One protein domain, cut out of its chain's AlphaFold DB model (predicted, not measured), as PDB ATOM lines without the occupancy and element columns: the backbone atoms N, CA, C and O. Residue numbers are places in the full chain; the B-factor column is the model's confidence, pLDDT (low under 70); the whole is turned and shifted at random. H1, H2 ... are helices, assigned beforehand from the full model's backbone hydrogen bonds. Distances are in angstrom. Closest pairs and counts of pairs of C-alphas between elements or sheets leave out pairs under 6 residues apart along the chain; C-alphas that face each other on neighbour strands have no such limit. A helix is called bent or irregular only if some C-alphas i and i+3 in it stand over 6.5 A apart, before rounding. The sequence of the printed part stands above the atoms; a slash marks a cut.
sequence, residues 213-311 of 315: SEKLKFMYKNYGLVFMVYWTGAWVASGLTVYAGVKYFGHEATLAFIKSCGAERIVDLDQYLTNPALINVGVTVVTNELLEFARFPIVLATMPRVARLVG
ATOM      1  N   SER A 213     145.330  95.265 145.128       84.06
ATOM      2  CA  SER A 213     146.037  96.261 145.939       84.06
ATOM      3  C   SER A 213     147.513  96.396 145.560       84.06
ATOM      4  O   SER A 213     148.026  97.512 145.551       84.06
ATOM      5  N   GLU A 214     148.199  95.309 145.204       87.56
ATOM      6  CA  GLU A 214     149.570  95.355 144.678       87.56
ATOM      7  C   GLU A 214     149.619  96.014 143.306       87.56
ATOM      8  O   GLU A 214     150.472  96.868 143.090       87.56
ATOM      9  N   LYS A 215     148.655  95.719 142.423       80.25
ATOM     10  CA  LYS A 215     148.508  96.424 141.140       80.25
ATOM     11  C   LYS A 215     148.301  97.920 141.347       80.25
ATOM     12  O   LYS A 215     148.947  98.717 140.680       80.25
ATOM     13  N   LEU A 216     147.458  98.312 142.305       80.94
ATOM     14  CA  LEU A 216     147.238  99.724 142.622       80.94
ATOM     15  C   LEU A 216     148.496 100.386 143.204       80.94
ATOM     16  O   LEU A 216     148.835 101.500 142.816       80.94
ATOM     17  N   LYS A 217     149.225  99.704 144.097       84.00
ATOM     18  CA  LYS A 217     150.504 100.195 144.638       84.00
ATOM     19  C   LYS A 217     151.570 100.324 143.554       84.00
ATOM     20  O   LYS A 217     152.284 101.321 143.539       84.00
ATOM     21  N   PHE A 218     151.670  99.345 142.659       82.31
ATOM     22  CA  PHE A 218     152.570  99.371 141.510       82.31
ATOM     23  C   PHE A 218     152.216 100.536 140.582       82.31
ATOM     24  O   PHE A 218     153.082 101.332 140.236       82.31
ATOM     25  N   MET A 219     150.929 100.709 140.269       79.69
ATOM     26  CA  MET A 219     150.435 101.845 139.491       79.69
ATOM     27  C   MET A 219     150.814 103.179 140.144       79.69
ATOM     28  O   MET A 219     151.337 104.066 139.485       79.69
ATOM     29  N   TYR A 220     150.611 103.315 141.455       84.69
ATOM     30  CA  TYR A 220     150.918 104.553 142.170       84.69
ATOM     31  C   TYR A 220     152.424 104.831 142.255       84.69
ATOM     32  O   TYR A 220     152.837 105.981 142.166       84.69
ATOM     33  N   LYS A 221     153.258 103.795 142.414       86.38
ATOM     34  CA  LYS A 221     154.720 103.948 142.453       86.38
ATOM     35  C   LYS A 221     155.289 104.356 141.098       86.38
ATOM     36  O   LYS A 221     156.097 105.273 141.051       86.38
ATOM     37  N   ASN A 222     154.850 103.705 140.024       84.06
ATOM     38  CA  ASN A 222     155.435 103.917 138.700       84.06
ATOM     39  C   ASN A 222     154.810 105.101 137.963       84.06
ATOM     40  O   ASN A 222     155.507 105.850 137.291       84.06
ATOM     41  N   TYR A 223     153.506 105.319 138.130       90.75
ATOM     42  CA  TYR A 223     152.797 106.391 137.436       90.75
ATOM     43  C   TYR A 223     152.454 107.579 138.327       90.75
ATOM     44  O   TYR A 223     151.995 108.583 137.804       90.75
ATOM     45  N   GLY A 224     152.657 107.518 139.647       91.06
ATOM     46  CA  GLY A 224     152.194 108.567 140.562       91.06
ATOM     47  C   GLY A 224     152.749 109.951 140.232       91.06
ATOM     48  O   GLY A 224     151.985 110.913 140.171       91.06
ATOM     49  N   LEU A 225     154.055 110.059 139.958       93.19
ATOM     50  CA  LEU A 225     154.673 111.339 139.605       93.19
ATOM     51  C   LEU A 225     154.208 111.833 138.226       93.19
ATOM     52  O   LEU A 225     153.797 112.984 138.100       93.19
ATOM     53  N   VAL A 226     154.207 110.949 137.222       94.00
ATOM     54  CA  VAL A 226     153.747 111.262 135.857       94.00
ATOM     55  C   VAL A 226     152.288 111.708 135.866       94.00
ATOM     56  O   VAL A 226     151.949 112.720 135.262       94.00
ATOM     57  N   PHE A 227     151.435 110.994 136.600       93.94
ATOM     58  CA  PHE A 227     150.035 111.339 136.794       93.94
ATOM     59  C   PHE A 227     149.897 112.714 137.441       93.94
ATOM     60  O   PHE A 227     149.131 113.519 136.935       93.94
ATOM     61  N   MET A 228     150.644 113.026 138.505       94.69
ATOM     62  CA  MET A 228     150.549 114.331 139.171       94.69
ATOM     63  C   MET A 228     150.974 115.484 138.258       94.69
ATOM     64  O   MET A 228     150.287 116.507 138.216       94.69
ATOM     65  N   VAL A 229     152.068 115.324 137.511       95.94
ATOM     66  CA  VAL A 229     152.532 116.332 136.545       95.94
ATOM     67  C   VAL A 229     151.508 116.500 135.425       95.94
ATOM     68  O   VAL A 229     151.100 117.622 135.130       95.94
ATOM     69  N   TYR A 230     151.033 115.397 134.848       95.75
ATOM     70  CA  TYR A 230     150.078 115.424 133.745       95.75
ATOM     71  C   TYR A 230     148.706 115.964 134.171       95.75
ATOM     72  O   TYR A 230     148.144 116.817 133.490       95.75
ATOM     73  N   TRP A 231     148.198 115.547 135.332       95.81
ATOM     74  CA  TRP A 231     146.963 116.049 135.934       95.81
ATOM     75  C   TRP A 231     147.035 117.551 136.201       95.81
ATOM     76  O   TRP A 231     146.130 118.291 135.816       95.81
ATOM     77  N   THR A 232     148.126 118.012 136.817       96.38
ATOM     78  CA  THR A 232     148.329 119.438 137.109       96.38
ATOM     79  C   THR A 232     148.444 120.241 135.818       96.38
ATOM     80  O   THR A 232     147.812 121.287 135.696       96.38
ATOM     81  N   GLY A 233     149.183 119.736 134.827       97.25
ATOM     82  CA  GLY A 233     149.298 120.357 133.509       97.25
ATOM     83  C   GLY A 233     147.950 120.471 132.803       97.25
ATOM     84  O   GLY A 233     147.592 121.552 132.345       97.25
ATOM     85  N   ALA A 234     147.159 119.396 132.788       96.81
ATOM     86  CA  ALA A 234     145.812 119.400 132.222       96.81
ATOM     87  C   ALA A 234     144.880 120.378 132.957       96.81
ATOM     88  O   ALA A 234     144.112 121.085 132.309       96.81
ATOM     89  N   TRP A 235     144.966 120.452 134.290       96.81
ATOM     90  CA  TRP A 235     144.187 121.387 135.109       96.81
ATOM     91  C   TRP A 235     144.551 122.849 134.826       96.81
ATOM     92  O   TRP A 235     143.654 123.686 134.699       96.81
ATOM     93  N   VAL A 236     145.847 123.161 134.708       97.31
ATOM     94  CA  VAL A 236     146.333 124.513 134.382       97.31
ATOM     95  C   VAL A 236     145.948 124.882 132.954       97.31
ATOM     96  O   VAL A 236     145.421 125.969 132.740       97.31
ATOM     97  N   ALA A 237     146.155 123.979 131.992       97.38
ATOM     98  CA  ALA A 237     145.816 124.206 130.591       97.38
ATOM     99  C   ALA A 237     144.323 124.504 130.422       97.38
ATOM    100  O   ALA A 237     143.973 125.537 129.857       97.38
ATOM    101  N   SER A 238     143.440 123.672 130.989       96.44
ATOM    102  CA  SER A 238     142.000 123.942 130.933       96.44
ATOM    103  C   SER A 238     141.623 125.219 131.684       96.44
ATOM    104  O   SER A 238     140.770 125.962 131.213       96.44
ATOM    105  N   GLY A 239     142.287 125.522 132.804       95.19
ATOM    106  CA  GLY A 239     142.069 126.764 133.543       95.19
ATOM    107  C   GLY A 239     142.408 128.004 132.714       95.19
ATOM    108  O   GLY A 239     141.629 128.952 132.694       95.19
ATOM    109  N   LEU A 240     143.521 127.982 131.977       96.50
ATOM    110  CA  LEU A 240     143.904 129.060 131.062       96.50
ATOM    111  C   LEU A 240     142.937 129.177 129.880       96.50
ATOM    112  O   LEU A 240     142.566 130.291 129.518       96.50
ATOM    113  N   THR A 241     142.489 128.056 129.309       95.38
ATOM    114  CA  THR A 241     141.487 128.052 128.231       95.38
ATOM    115  C   THR A 241     140.166 128.657 128.696       95.38
ATOM    116  O   THR A 241     139.618 129.521 128.014       95.38
ATOM    117  N   VAL A 242     139.675 128.263 129.875       92.88
ATOM    118  CA  VAL A 242     138.458 128.836 130.465       92.88
ATOM    119  C   VAL A 242     138.658 130.322 130.756       92.88
ATOM    120  O   VAL A 242     137.793 131.118 130.411       92.88
ATOM    121  N   TYR A 243     139.801 130.715 131.324       92.94
ATOM    122  CA  TYR A 243     140.097 132.121 131.613       92.94
ATOM    123  C   TYR A 243     140.083 132.981 130.349       92.94
ATOM    124  O   TYR A 243     139.473 134.050 130.328       92.94
ATOM    125  N   ALA A 244     140.737 132.508 129.285       93.25
ATOM    126  CA  ALA A 244     140.719 133.171 127.991       93.25
ATOM    127  C   ALA A 244     139.287 133.261 127.450       93.25
ATOM    128  O   ALA A 244     138.864 134.337 127.039       93.25
ATOM    129  N   GLY A 245     138.516 132.173 127.530       90.12
ATOM    130  CA  GLY A 245     137.108 132.156 127.139       90.12
ATOM    131  C   GLY A 245     136.282 133.212 127.875       90.12
ATOM    132  O   GLY A 245     135.634 134.032 127.237       90.12
ATOM    133  N   VAL A 246     136.373 133.275 129.204       89.38
ATOM    134  CA  VAL A 246     135.671 134.286 130.019       89.38
ATOM    135  C   VAL A 246     136.098 135.705 129.636       89.38
ATOM    136  O   VAL A 246     135.263 136.605 129.551       89.38
ATOM    137  N   LYS A 247     137.394 135.915 129.372       88.75
ATOM    138  CA  LYS A 247     137.929 137.223 128.977       88.75
ATOM    139  C   LYS A 247     137.412 137.683 127.608       88.75
ATOM    140  O   LYS A 247     137.156 138.872 127.457       88.75
ATOM    141  N   TYR A 248     137.280 136.781 126.633       90.00
ATOM    142  CA  TYR A 248     136.903 137.131 125.256       90.00
ATOM    143  C   TYR A 248     135.396 137.061 124.978       90.00
ATOM    144  O   TYR A 248     134.891 137.891 124.230       90.00
ATOM    145  N   PHE A 249     134.668 136.117 125.580       85.75
ATOM    146  CA  PHE A 249     133.219 135.951 125.379       85.75
ATOM    147  C   PHE A 249     132.367 136.733 126.390       85.75
ATOM    148  O   PHE A 249     131.141 136.735 126.300       85.75
ATOM    149  N   GLY A 250     133.011 137.416 127.338       82.81
ATOM    150  CA  GLY A 250     132.344 138.179 128.382       82.81
ATOM    151  C   GLY A 250     131.964 137.324 129.593       82.81
ATOM    152  O   GLY A 250     131.696 136.122 129.515       82.81
ATOM    153  N   HIS A 251     131.936 137.971 130.756       80.69
ATOM    154  CA  HIS A 251     131.639 137.307 132.022       80.69
ATOM    155  C   HIS A 251     130.149 136.982 132.182       80.69
ATOM    156  O   HIS A 251     129.829 136.031 132.887       80.69
ATOM    157  N   GLU A 252     129.253 137.698 131.495       83.06
ATOM    158  CA  GLU A 252     127.794 137.562 131.633       83.06
ATOM    159  C   GLU A 252     127.281 136.155 131.312       83.06
ATOM    160  O   GLU A 252     126.585 135.544 132.123       83.06
ATOM    161  N   ALA A 253     127.693 135.585 130.174       79.19
ATOM    162  CA  ALA A 253     127.295 134.231 129.785       79.19
ATOM    163  C   ALA A 253     127.767 133.185 130.808       79.19
ATOM    164  O   ALA A 253     127.049 132.242 131.145       79.19
ATOM    165  N   THR A 254     128.968 133.381 131.354       75.75
ATOM    166  CA  THR A 254     129.539 132.443 132.323       75.75
ATOM    167  C   THR A 254     128.925 132.620 133.712       75.75
ATOM    168  O   THR A 254     128.712 131.638 134.422       75.75
ATOM    169  N   LEU A 255     128.582 133.849 134.099       81.44
ATOM    170  CA  LEU A 255     127.868 134.150 135.336       81.44
ATOM    171  C   LEU A 255     126.453 133.559 135.301       81.44
ATOM    172  O   LEU A 255     126.026 132.952 136.281       81.44
ATOM    173  N   ALA A 256     125.755 133.674 134.167       83.94
ATOM    174  CA  ALA A 256     124.452 133.050 133.951       83.94
ATOM    175  C   ALA A 256     124.533 131.521 134.073       83.94
ATOM    176  O   ALA A 256     123.726 130.915 134.776       83.94
ATOM    177  N   PHE A 257     125.552 130.901 133.470       79.81
ATOM    178  CA  PHE A 257     125.795 129.466 133.609       79.81
ATOM    179  C   PHE A 257     126.067 129.059 135.067       79.81
ATOM    180  O   PHE A 257     125.434 128.142 135.583       79.81
ATOM    181  N   ILE A 258     126.941 129.776 135.773       79.50
ATOM    182  CA  ILE A 258     127.276 129.491 137.178       79.50
ATOM    183  C   ILE A 258     126.056 129.624 138.095       79.50
ATOM    184  O   ILE A 258     125.850 128.765 138.956       79.50
ATOM    185  N   LYS A 259     125.225 130.649 137.881       83.75
ATOM    186  CA  LYS A 259     123.936 130.807 138.569       83.75
ATOM    187  C   LYS A 259     122.990 129.642 138.254       83.75
ATOM    188  O   LYS A 259     122.364 129.094 139.150       83.75
ATOM    189  N   SER A 260     122.942 129.178 137.002       84.88
ATOM    190  CA  SER A 260     122.122 128.011 136.630       84.88
ATOM    191  C   SER A 260     122.564 126.713 137.326       84.88
ATOM    192  O   SER A 260     121.740 125.845 137.605       84.88
ATOM    193  N   CYS A 261     123.851 126.597 137.672       79.06
ATOM    194  CA  CYS A 261     124.391 125.473 138.436       79.06
ATOM    195  C   CYS A 261     124.151 125.580 139.955       79.06
ATOM    196  O   CYS A 261     124.550 124.678 140.696       79.06
ATOM    197  N   GLY A 262     123.529 126.658 140.443       84.69
ATOM    198  CA  GLY A 262     123.248 126.864 141.864       84.69
ATOM    199  C   GLY A 262     124.470 127.253 142.699       84.69
ATOM    200  O   GLY A 262     124.499 127.010 143.911       84.69
ATOM    201  N   ALA A 263     125.513 127.806 142.073       78.19
ATOM    202  CA  ALA A 263     126.751 128.170 142.759       78.19
ATOM    203  C   ALA A 263     126.568 129.321 143.762       78.19
ATOM    204  O   ALA A 263     127.355 129.426 144.708       78.19
ATOM    205  N   GLU A 264     125.507 130.124 143.625       81.00
ATOM    206  CA  GLU A 264     125.132 131.174 144.583       81.00
ATOM    207  C   GLU A 264     124.880 130.633 146.000       81.00
ATOM    208  O   GLU A 264     124.967 131.364 146.980       81.00
ATOM    209  N   ARG A 265     124.627 129.325 146.142       83.00
ATOM    210  CA  ARG A 265     124.464 128.669 147.451       83.00
ATOM    211  C   ARG A 265     125.783 128.451 148.190       83.00
ATOM    212  O   ARG A 265     125.774 128.144 149.380       83.00
ATOM    213  N   ILE A 266     126.904 128.517 147.475       76.06
ATOM    214  CA  ILE A 266     128.239 128.166 147.977       76.06
ATOM    215  C   ILE A 266     129.125 129.410 148.062       76.06
ATOM    216  O   ILE A 266     129.969 129.497 148.957       76.06
ATOM    217  N   VAL A 267     128.946 130.357 147.141       73.75
ATOM    218  CA  VAL A 267     129.752 131.572 147.025       73.75
ATOM    219  C   VAL A 267     128.822 132.773 146.893       73.75
ATOM    220  O   VAL A 267     127.939 132.778 146.040       73.75
ATOM    221  N   ASP A 268     129.044 133.789 147.724       77.50
ATOM    222  CA  ASP A 268     128.342 135.070 147.646       77.50
ATOM    223  C   ASP A 268     128.834 135.840 146.412       77.50
ATOM    224  O   ASP A 268     129.900 136.458 146.438       77.50
ATOM    225  N   LEU A 269     128.105 135.712 145.301       74.81
ATOM    226  CA  LEU A 269     128.470 136.285 144.002       74.81
ATOM    227  C   LEU A 269     128.386 137.820 143.993       74.81
ATOM    228  O   LEU A 269     129.059 138.449 143.174       74.81
ATOM    229  N   ASP A 270     127.633 138.423 144.916       79.56
ATOM    230  CA  ASP A 270     127.386 139.867 144.931       79.56
ATOM    231  C   ASP A 270     128.639 140.661 145.317       79.56
ATOM    232  O   ASP A 270     128.906 141.725 144.761       79.56
ATOM    233  N   GLN A 271     129.489 140.102 146.183       71.38
ATOM    234  CA  GLN A 271     130.782 140.707 146.534       71.38
ATOM    235  C   GLN A 271     131.780 140.702 145.375       71.38
ATOM    236  O   GLN A 271     132.729 141.489 145.362       71.38
ATOM    237  N   TYR A 272     131.598 139.801 144.409       70.00
ATOM    238  CA  TYR A 272     132.478 139.724 143.253       70.00
ATOM    239  C   TYR A 272     132.079 140.748 142.190       70.00
ATOM    240  O   TYR A 272     132.978 141.263 141.530       70.00
ATOM    241  N   LEU A 273     130.797 141.132 142.085       70.69
ATOM    242  CA  LEU A 273     130.297 142.124 141.113       70.69
ATOM    243  C   LEU A 273     131.066 143.457 141.140       70.69
ATOM    244  O   LEU A 273     131.207 144.107 140.108       70.69
ATOM    245  N   THR A 274     131.635 143.843 142.284       80.81
ATOM    246  CA  THR A 274     132.387 145.098 142.446       80.81
ATOM    247  C   THR A 274     133.774 145.085 141.799       80.81
ATOM    248  O   THR A 274     134.344 146.151 141.569       80.81
ATOM    249  N   ASN A 275     134.358 143.913 141.516       83.12
ATOM    250  CA  ASN A 275     135.670 143.809 140.877       83.12
ATOM    251  C   ASN A 275     135.668 142.763 139.745       83.12
ATOM    252  O   ASN A 275     135.841 141.567 140.008       83.12
ATOM    253  N   PRO A 276     135.592 143.197 138.475       80.06
ATOM    254  CA  PRO A 276     135.484 142.290 137.333       80.06
ATOM    255  C   PRO A 276     136.692 141.356 137.185       80.06
ATOM    256  O   PRO A 276     136.551 140.229 136.710       80.06
ATOM    257  N   ALA A 277     137.882 141.757 137.645       84.69
ATOM    258  CA  ALA A 277     139.049 140.879 137.619       84.69
ATOM    259  C   ALA A 277     138.899 139.697 138.592       84.69
ATOM    260  O   ALA A 277     139.290 138.575 138.261       84.69
ATOM    261  N   LEU A 278     138.303 139.924 139.769       82.81
ATOM    262  CA  LEU A 278     138.039 138.864 140.744       82.81
ATOM    263  C   LEU A 278     136.909 137.941 140.284       82.81
ATOM    264  O   LEU A 278     137.032 136.729 140.474       82.81
ATOM    265  N   ILE A 279     135.871 138.480 139.630       82.75
ATOM    266  CA  ILE A 279     134.815 137.674 138.989       82.75
ATOM    267  C   ILE A 279     135.449 136.728 137.984       82.75
ATOM    268  O   ILE A 279     135.261 135.521 138.089       82.75
ATOM    269  N   ASN A 280     136.259 137.249 137.060       85.62
ATOM    270  CA  ASN A 280     136.851 136.439 135.998       85.62
ATOM    271  C   ASN A 280     137.673 135.279 136.561       85.62
ATOM    272  O   ASN A 280     137.556 134.153 136.079       85.62
ATOM    273  N   VAL A 281     138.461 135.515 137.613       87.50
ATOM    274  CA  VAL A 281     139.230 134.451 138.276       87.50
ATOM    275  C   VAL A 281     138.315 133.462 139.000       87.50
ATOM    276  O   VAL A 281     138.495 132.255 138.845       87.50
ATOM    277  N   GLY A 282     137.335 133.937 139.770       85.38
ATOM    278  CA  GLY A 282     136.411 133.075 140.516       85.38
ATOM    279  C   GLY A 282     135.596 132.171 139.594       85.38
ATOM    280  O   GLY A 282     135.599 130.951 139.757       85.38
ATOM    281  N   VAL A 283     134.988 132.770 138.573       85.00
ATOM    282  CA  VAL A 283     134.242 132.105 137.502       85.00
ATOM    283  C   VAL A 283     135.117 131.074 136.795       85.00
ATOM    284  O   VAL A 283     134.722 129.919 136.659       85.00
ATOM    285  N   THR A 284     136.338 131.460 136.414       90.31
ATOM    286  CA  THR A 284     137.290 130.543 135.776       90.31
ATOM    287  C   THR A 284     137.562 129.338 136.651       90.31
ATOM    288  O   THR A 284     137.528 128.211 136.170       90.31
ATOM    289  N   VAL A 285     137.836 129.553 137.937       90.44
ATOM    290  CA  VAL A 285     138.148 128.463 138.858       90.44
ATOM    291  C   VAL A 285     136.955 127.525 139.003       90.44
ATOM    292  O   VAL A 285     137.149 126.322 138.876       90.44
ATOM    293  N   VAL A 286     135.743 128.042 139.221       88.00
ATOM    294  CA  VAL A 286     134.532 127.215 139.374       88.00
ATOM    295  C   VAL A 286     134.257 126.407 138.108       88.00
ATOM    296  O   VAL A 286     134.107 125.189 138.185       88.00
ATOM    297  N   THR A 287     134.272 127.047 136.940       87.88
ATOM    298  CA  THR A 287     134.084 126.358 135.657       87.88
ATOM    299  C   THR A 287     135.193 125.335 135.406       87.88
ATOM    300  O   THR A 287     134.926 124.234 134.929       87.88
ATOM    301  N   ASN A 288     136.437 125.635 135.795       93.62
ATOM    302  CA  ASN A 288     137.538 124.681 135.704       93.62
ATOM    303  C   ASN A 288     137.341 123.474 136.641       93.62
ATOM    304  O   ASN A 288     137.735 122.372 136.275       93.62
ATOM    305  N   GLU A 289     136.715 123.620 137.811       92.12
ATOM    306  CA  GLU A 289     136.364 122.458 138.647       92.12
ATOM    307  C   GLU A 289     135.200 121.653 138.046       92.12
ATOM    308  O   GLU A 289     135.211 120.430 138.108       92.12
ATOM    309  N   LEU A 290     134.227 122.286 137.383       89.06
ATOM    310  CA  LEU A 290     133.163 121.547 136.682       89.06
ATOM    311  C   LEU A 290     133.717 120.680 135.541       89.06
ATOM    312  O   LEU A 290     133.229 119.577 135.296       89.06
ATOM    313  N   LEU A 291     134.792 121.127 134.889       92.81
ATOM    314  CA  LEU A 291     135.506 120.320 133.900       92.81
ATOM    315  C   LEU A 291     136.228 119.110 134.511       92.81
ATOM    316  O   LEU A 291     136.646 118.234 133.756       92.81
ATOM    317  N   GLU A 292     136.370 119.007 135.837       94.38
ATOM    318  CA  GLU A 292     137.014 117.861 136.493       94.38
ATOM    319  C   GLU A 292     136.318 116.536 136.151       94.38
ATOM    320  O   GLU A 292     137.001 115.542 135.891       94.38
ATOM    321  N   PHE A 293     134.983 116.539 136.035       92.38
ATOM    322  CA  PHE A 293     134.188 115.355 135.682       92.38
ATOM    323  C   PHE A 293     134.556 114.764 134.317       92.38
ATOM    324  O   PHE A 293     134.540 113.545 134.156       92.38
ATOM    325  N   ALA A 294     134.922 115.606 133.349       95.31
ATOM    326  CA  ALA A 294     135.385 115.170 132.032       95.31
ATOM    327  C   ALA A 294     136.911 114.993 131.990       95.31
ATOM    328  O   ALA A 294     137.423 114.044 131.396       95.31
ATOM    329  N   ARG A 295     137.661 115.878 132.656       96.31
ATOM    330  CA  ARG A 295     139.129 115.873 132.654       96.31
ATOM    331  C   ARG A 295     139.690 114.612 133.301       96.31
ATOM    332  O   ARG A 295     140.637 114.040 132.773       96.31
ATOM    333  N   PHE A 296     139.128 114.173 134.425       95.31
ATOM    334  CA  PHE A 296     139.613 113.003 135.160       95.31
ATOM    335  C   PHE A 296     139.593 111.702 134.343       95.31
ATOM    336  O   PHE A 296     140.661 111.092 134.215       95.31
ATOM    337  N   PRO A 297     138.471 111.277 133.729       95.25
ATOM    338  CA  PRO A 297     138.461 110.073 132.900       95.25
ATOM    339  C   PRO A 297     139.373 110.197 131.674       95.25
ATOM    340  O   PRO A 297     140.040 109.224 131.329       95.25
ATOM    341  N   ILE A 298     139.476 111.387 131.065       96.69
ATOM    342  CA  ILE A 298     140.400 111.626 129.946       96.69
ATOM    343  C   ILE A 298     141.844 111.412 130.395       96.69
ATOM    344  O   ILE A 298     142.555 110.623 129.780       96.69
ATOM    345  N   VAL A 299     142.264 112.051 131.492       95.94
ATOM    346  CA  VAL A 299     143.627 111.924 132.022       95.94
ATOM    347  C   VAL A 299     143.942 110.476 132.386       95.94
ATOM    348  O   VAL A 299     145.023 109.994 132.056       95.94
ATOM    349  N   LEU A 300     143.014 109.752 133.015       92.56
ATOM    350  CA  LEU A 300     143.212 108.332 133.322       92.56
ATOM    351  C   LEU A 300     143.361 107.470 132.063       92.56
ATOM    352  O   LEU A 300     144.208 106.579 132.042       92.56
ATOM    353  N   ALA A 301     142.575 107.738 131.019       95.06
ATOM    354  CA  ALA A 301     142.629 106.989 129.766       95.06
ATOM    355  C   ALA A 301     143.908 107.270 128.957       95.06
ATOM    356  O   ALA A 301     144.447 106.368 128.312       95.06
ATOM    357  N   THR A 302     144.422 108.500 128.988       95.81
ATOM    358  CA  THR A 302     145.609 108.909 128.218       95.81
ATOM    359  C   THR A 302     146.923 108.735 128.978       95.81
ATOM    360  O   THR A 302     147.981 108.676 128.347       95.81
ATOM    361  N   MET A 303     146.887 108.590 130.305       94.25
ATOM    362  CA  MET A 303     148.082 108.507 131.151       94.25
ATOM    363  C   MET A 303     149.091 107.420 130.727       94.25
ATOM    364  O   MET A 303     150.273 107.756 130.649       94.25
ATOM    365  N   PRO A 304     148.706 106.179 130.355       91.19
ATOM    366  CA  PRO A 304     149.677 105.175 129.907       91.19
ATOM    367  C   PRO A 304     150.448 105.593 128.649       91.19
ATOM    368  O   PRO A 304     151.628 105.277 128.514       91.19
ATOM    369  N   ARG A 305     149.803 106.325 127.728       94.75
ATOM    370  CA  ARG A 305     150.456 106.843 126.515       94.75
ATOM    371  C   ARG A 305     151.433 107.959 126.864       94.75
ATOM    372  O   ARG A 305     152.568 107.934 126.400       94.75
ATOM    373  N   VAL A 306     151.014 108.891 127.720       95.06
ATOM    374  CA  VAL A 306     151.874 109.982 128.203       95.06
ATOM    375  C   VAL A 306     153.090 109.426 128.943       95.06
ATOM    376  O   VAL A 306     154.203 109.873 128.695       95.06
ATOM    377  N   ALA A 307     152.909 108.402 129.777       93.38
ATOM    378  CA  ALA A 307     153.995 107.759 130.510       93.38
ATOM    379  C   ALA A 307     155.058 107.131 129.592       93.38
ATOM    380  O   ALA A 307     156.248 107.261 129.873       93.38
ATOM    381  N   ARG A 308     154.652 106.515 128.473       93.31
ATOM    382  CA  ARG A 308     155.594 106.015 127.452       93.31
ATOM    383  C   ARG A 308     156.300 107.149 126.712       93.31
ATOM    384  O   ARG A 308     157.487 107.041 126.433       93.31
ATOM    385  N   LEU A 309     155.585 108.234 126.402       95.31
ATOM    386  CA  LEU A 309     156.156 109.393 125.706       95.31
ATOM    387  C   LEU A 309     157.250 110.083 126.526       95.31
ATOM    388  O   LEU A 309     158.261 110.486 125.965       95.31
ATOM    389  N   VAL A 310     157.069 110.183 127.844       93.69
ATOM    390  CA  VAL A 310     158.066 110.789 128.744       93.69
ATOM    391  C   VAL A 310     159.147 109.803 129.205       93.69
ATOM    392  O   VAL A 310     159.949 110.146 130.065       93.69
ATOM    393  N   GLY A 311     159.159 108.572 128.677       91.69
ATOM    394  CA  GLY A 311     160.143 107.546 129.035       91.69
ATOM    395  C   GLY A 311     160.013 107.000 130.461       91.69
ATOM    396  O   GLY A 311     160.920 106.331 130.939       91.69
TER     397      GLY A 311
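This is residues 213 to 311 of the 315 residues of an uncharacterized protein of Porphyridium purpureum (UniProt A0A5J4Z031). A long, slightly loose set of helices is built along H1b, the longer arm of the bent helix H1, while H4 and then H5 fold back across it, H4 towards its last residues and H5 towards its first. H2, the short H3 and the link between them make a small head beside the last residues of H1b and round the first residues of H4, and at the opposite end of the long axis residues 213 to 218 of the arm H1a stick out. The printed part has 99 residues with five named helices, in the order H1, H2, H3, H4, H5, and no named strand, so its class is all helix. It is loose, with a radius of gyration of the C-alphas of 17.1 A, and elongated, spanning 51 by 27 by 18 A.

Begin at H1, residues 213 to 249, assigned as one helix by its hydrogen bonds but bent: C-alphas 222 and 225 are 7.5 A apart. Its arms H1a, residues 213 to 222, and H1b, residues 225 to 249, stand at a steep tilt of 69.6 degrees, only just short of about perpendicular. H1a touches no helix. Next comes H2, residues 251 to 260, close to H1b but not clearly touching it; their closest C-alphas, of Val 246 and Thr 254, are 6.8 A apart. H3, residues 270 to 273, and the hub H4, residues 276 to 290, touch only at the corner, and only just, with 3 pairs of C-alphas within 8 A; the closest are those of Tyr 272 and Ile 279, 5.3 A apart. H4 touches H2 at a steep tilt of 46 degrees, the same way, with the C-alphas of His 251 and Asn 280 closest at 6.6 A. H4 touches H1b at a steep tilt of 47 degrees, opposite ways; look at Tyr 243 and Thr 284, whose C-alphas are closest at 5.3 A. H5, residues 292 to 309, meets H4 only through their link. H5 touches H1b at residues 226 to 235 alone, at a steep tilt of 50 degrees, opposite ways; the closest C-alphas are those of Val 226 and Ala 307, 6.4 A apart. Every O i to N i+4 pair is within hydrogen-bond range in H1a, H1b, H2 and H4, against 11 of 14 in H5; H3 is too short for such a pair.

Find C-alpha 213 at (146.037, 96.261, 145.939), where H1a begins; it is 14.1 A long. H1b runs 35.6 A from C-alpha 225 to C-alpha 249 at (133.219, 135.951, 125.379). H2 is 14.1 A long, H3 5.3 A and H4 20.9 A. H5, 23.5 A long, ends with C-alpha 309 at (156.156, 109.393, 125.706); it is irregular, with C-alphas 301 and 304 7.3 A apart and a kink of 51 degrees near residue 302.

The two C-alphas farthest apart, of Glu 214 and Thr 274, are 52.7 A apart. The printed part has no cut and no long link. Mean pLDDT of the printed part is 88.0, and no printed residue is under 70.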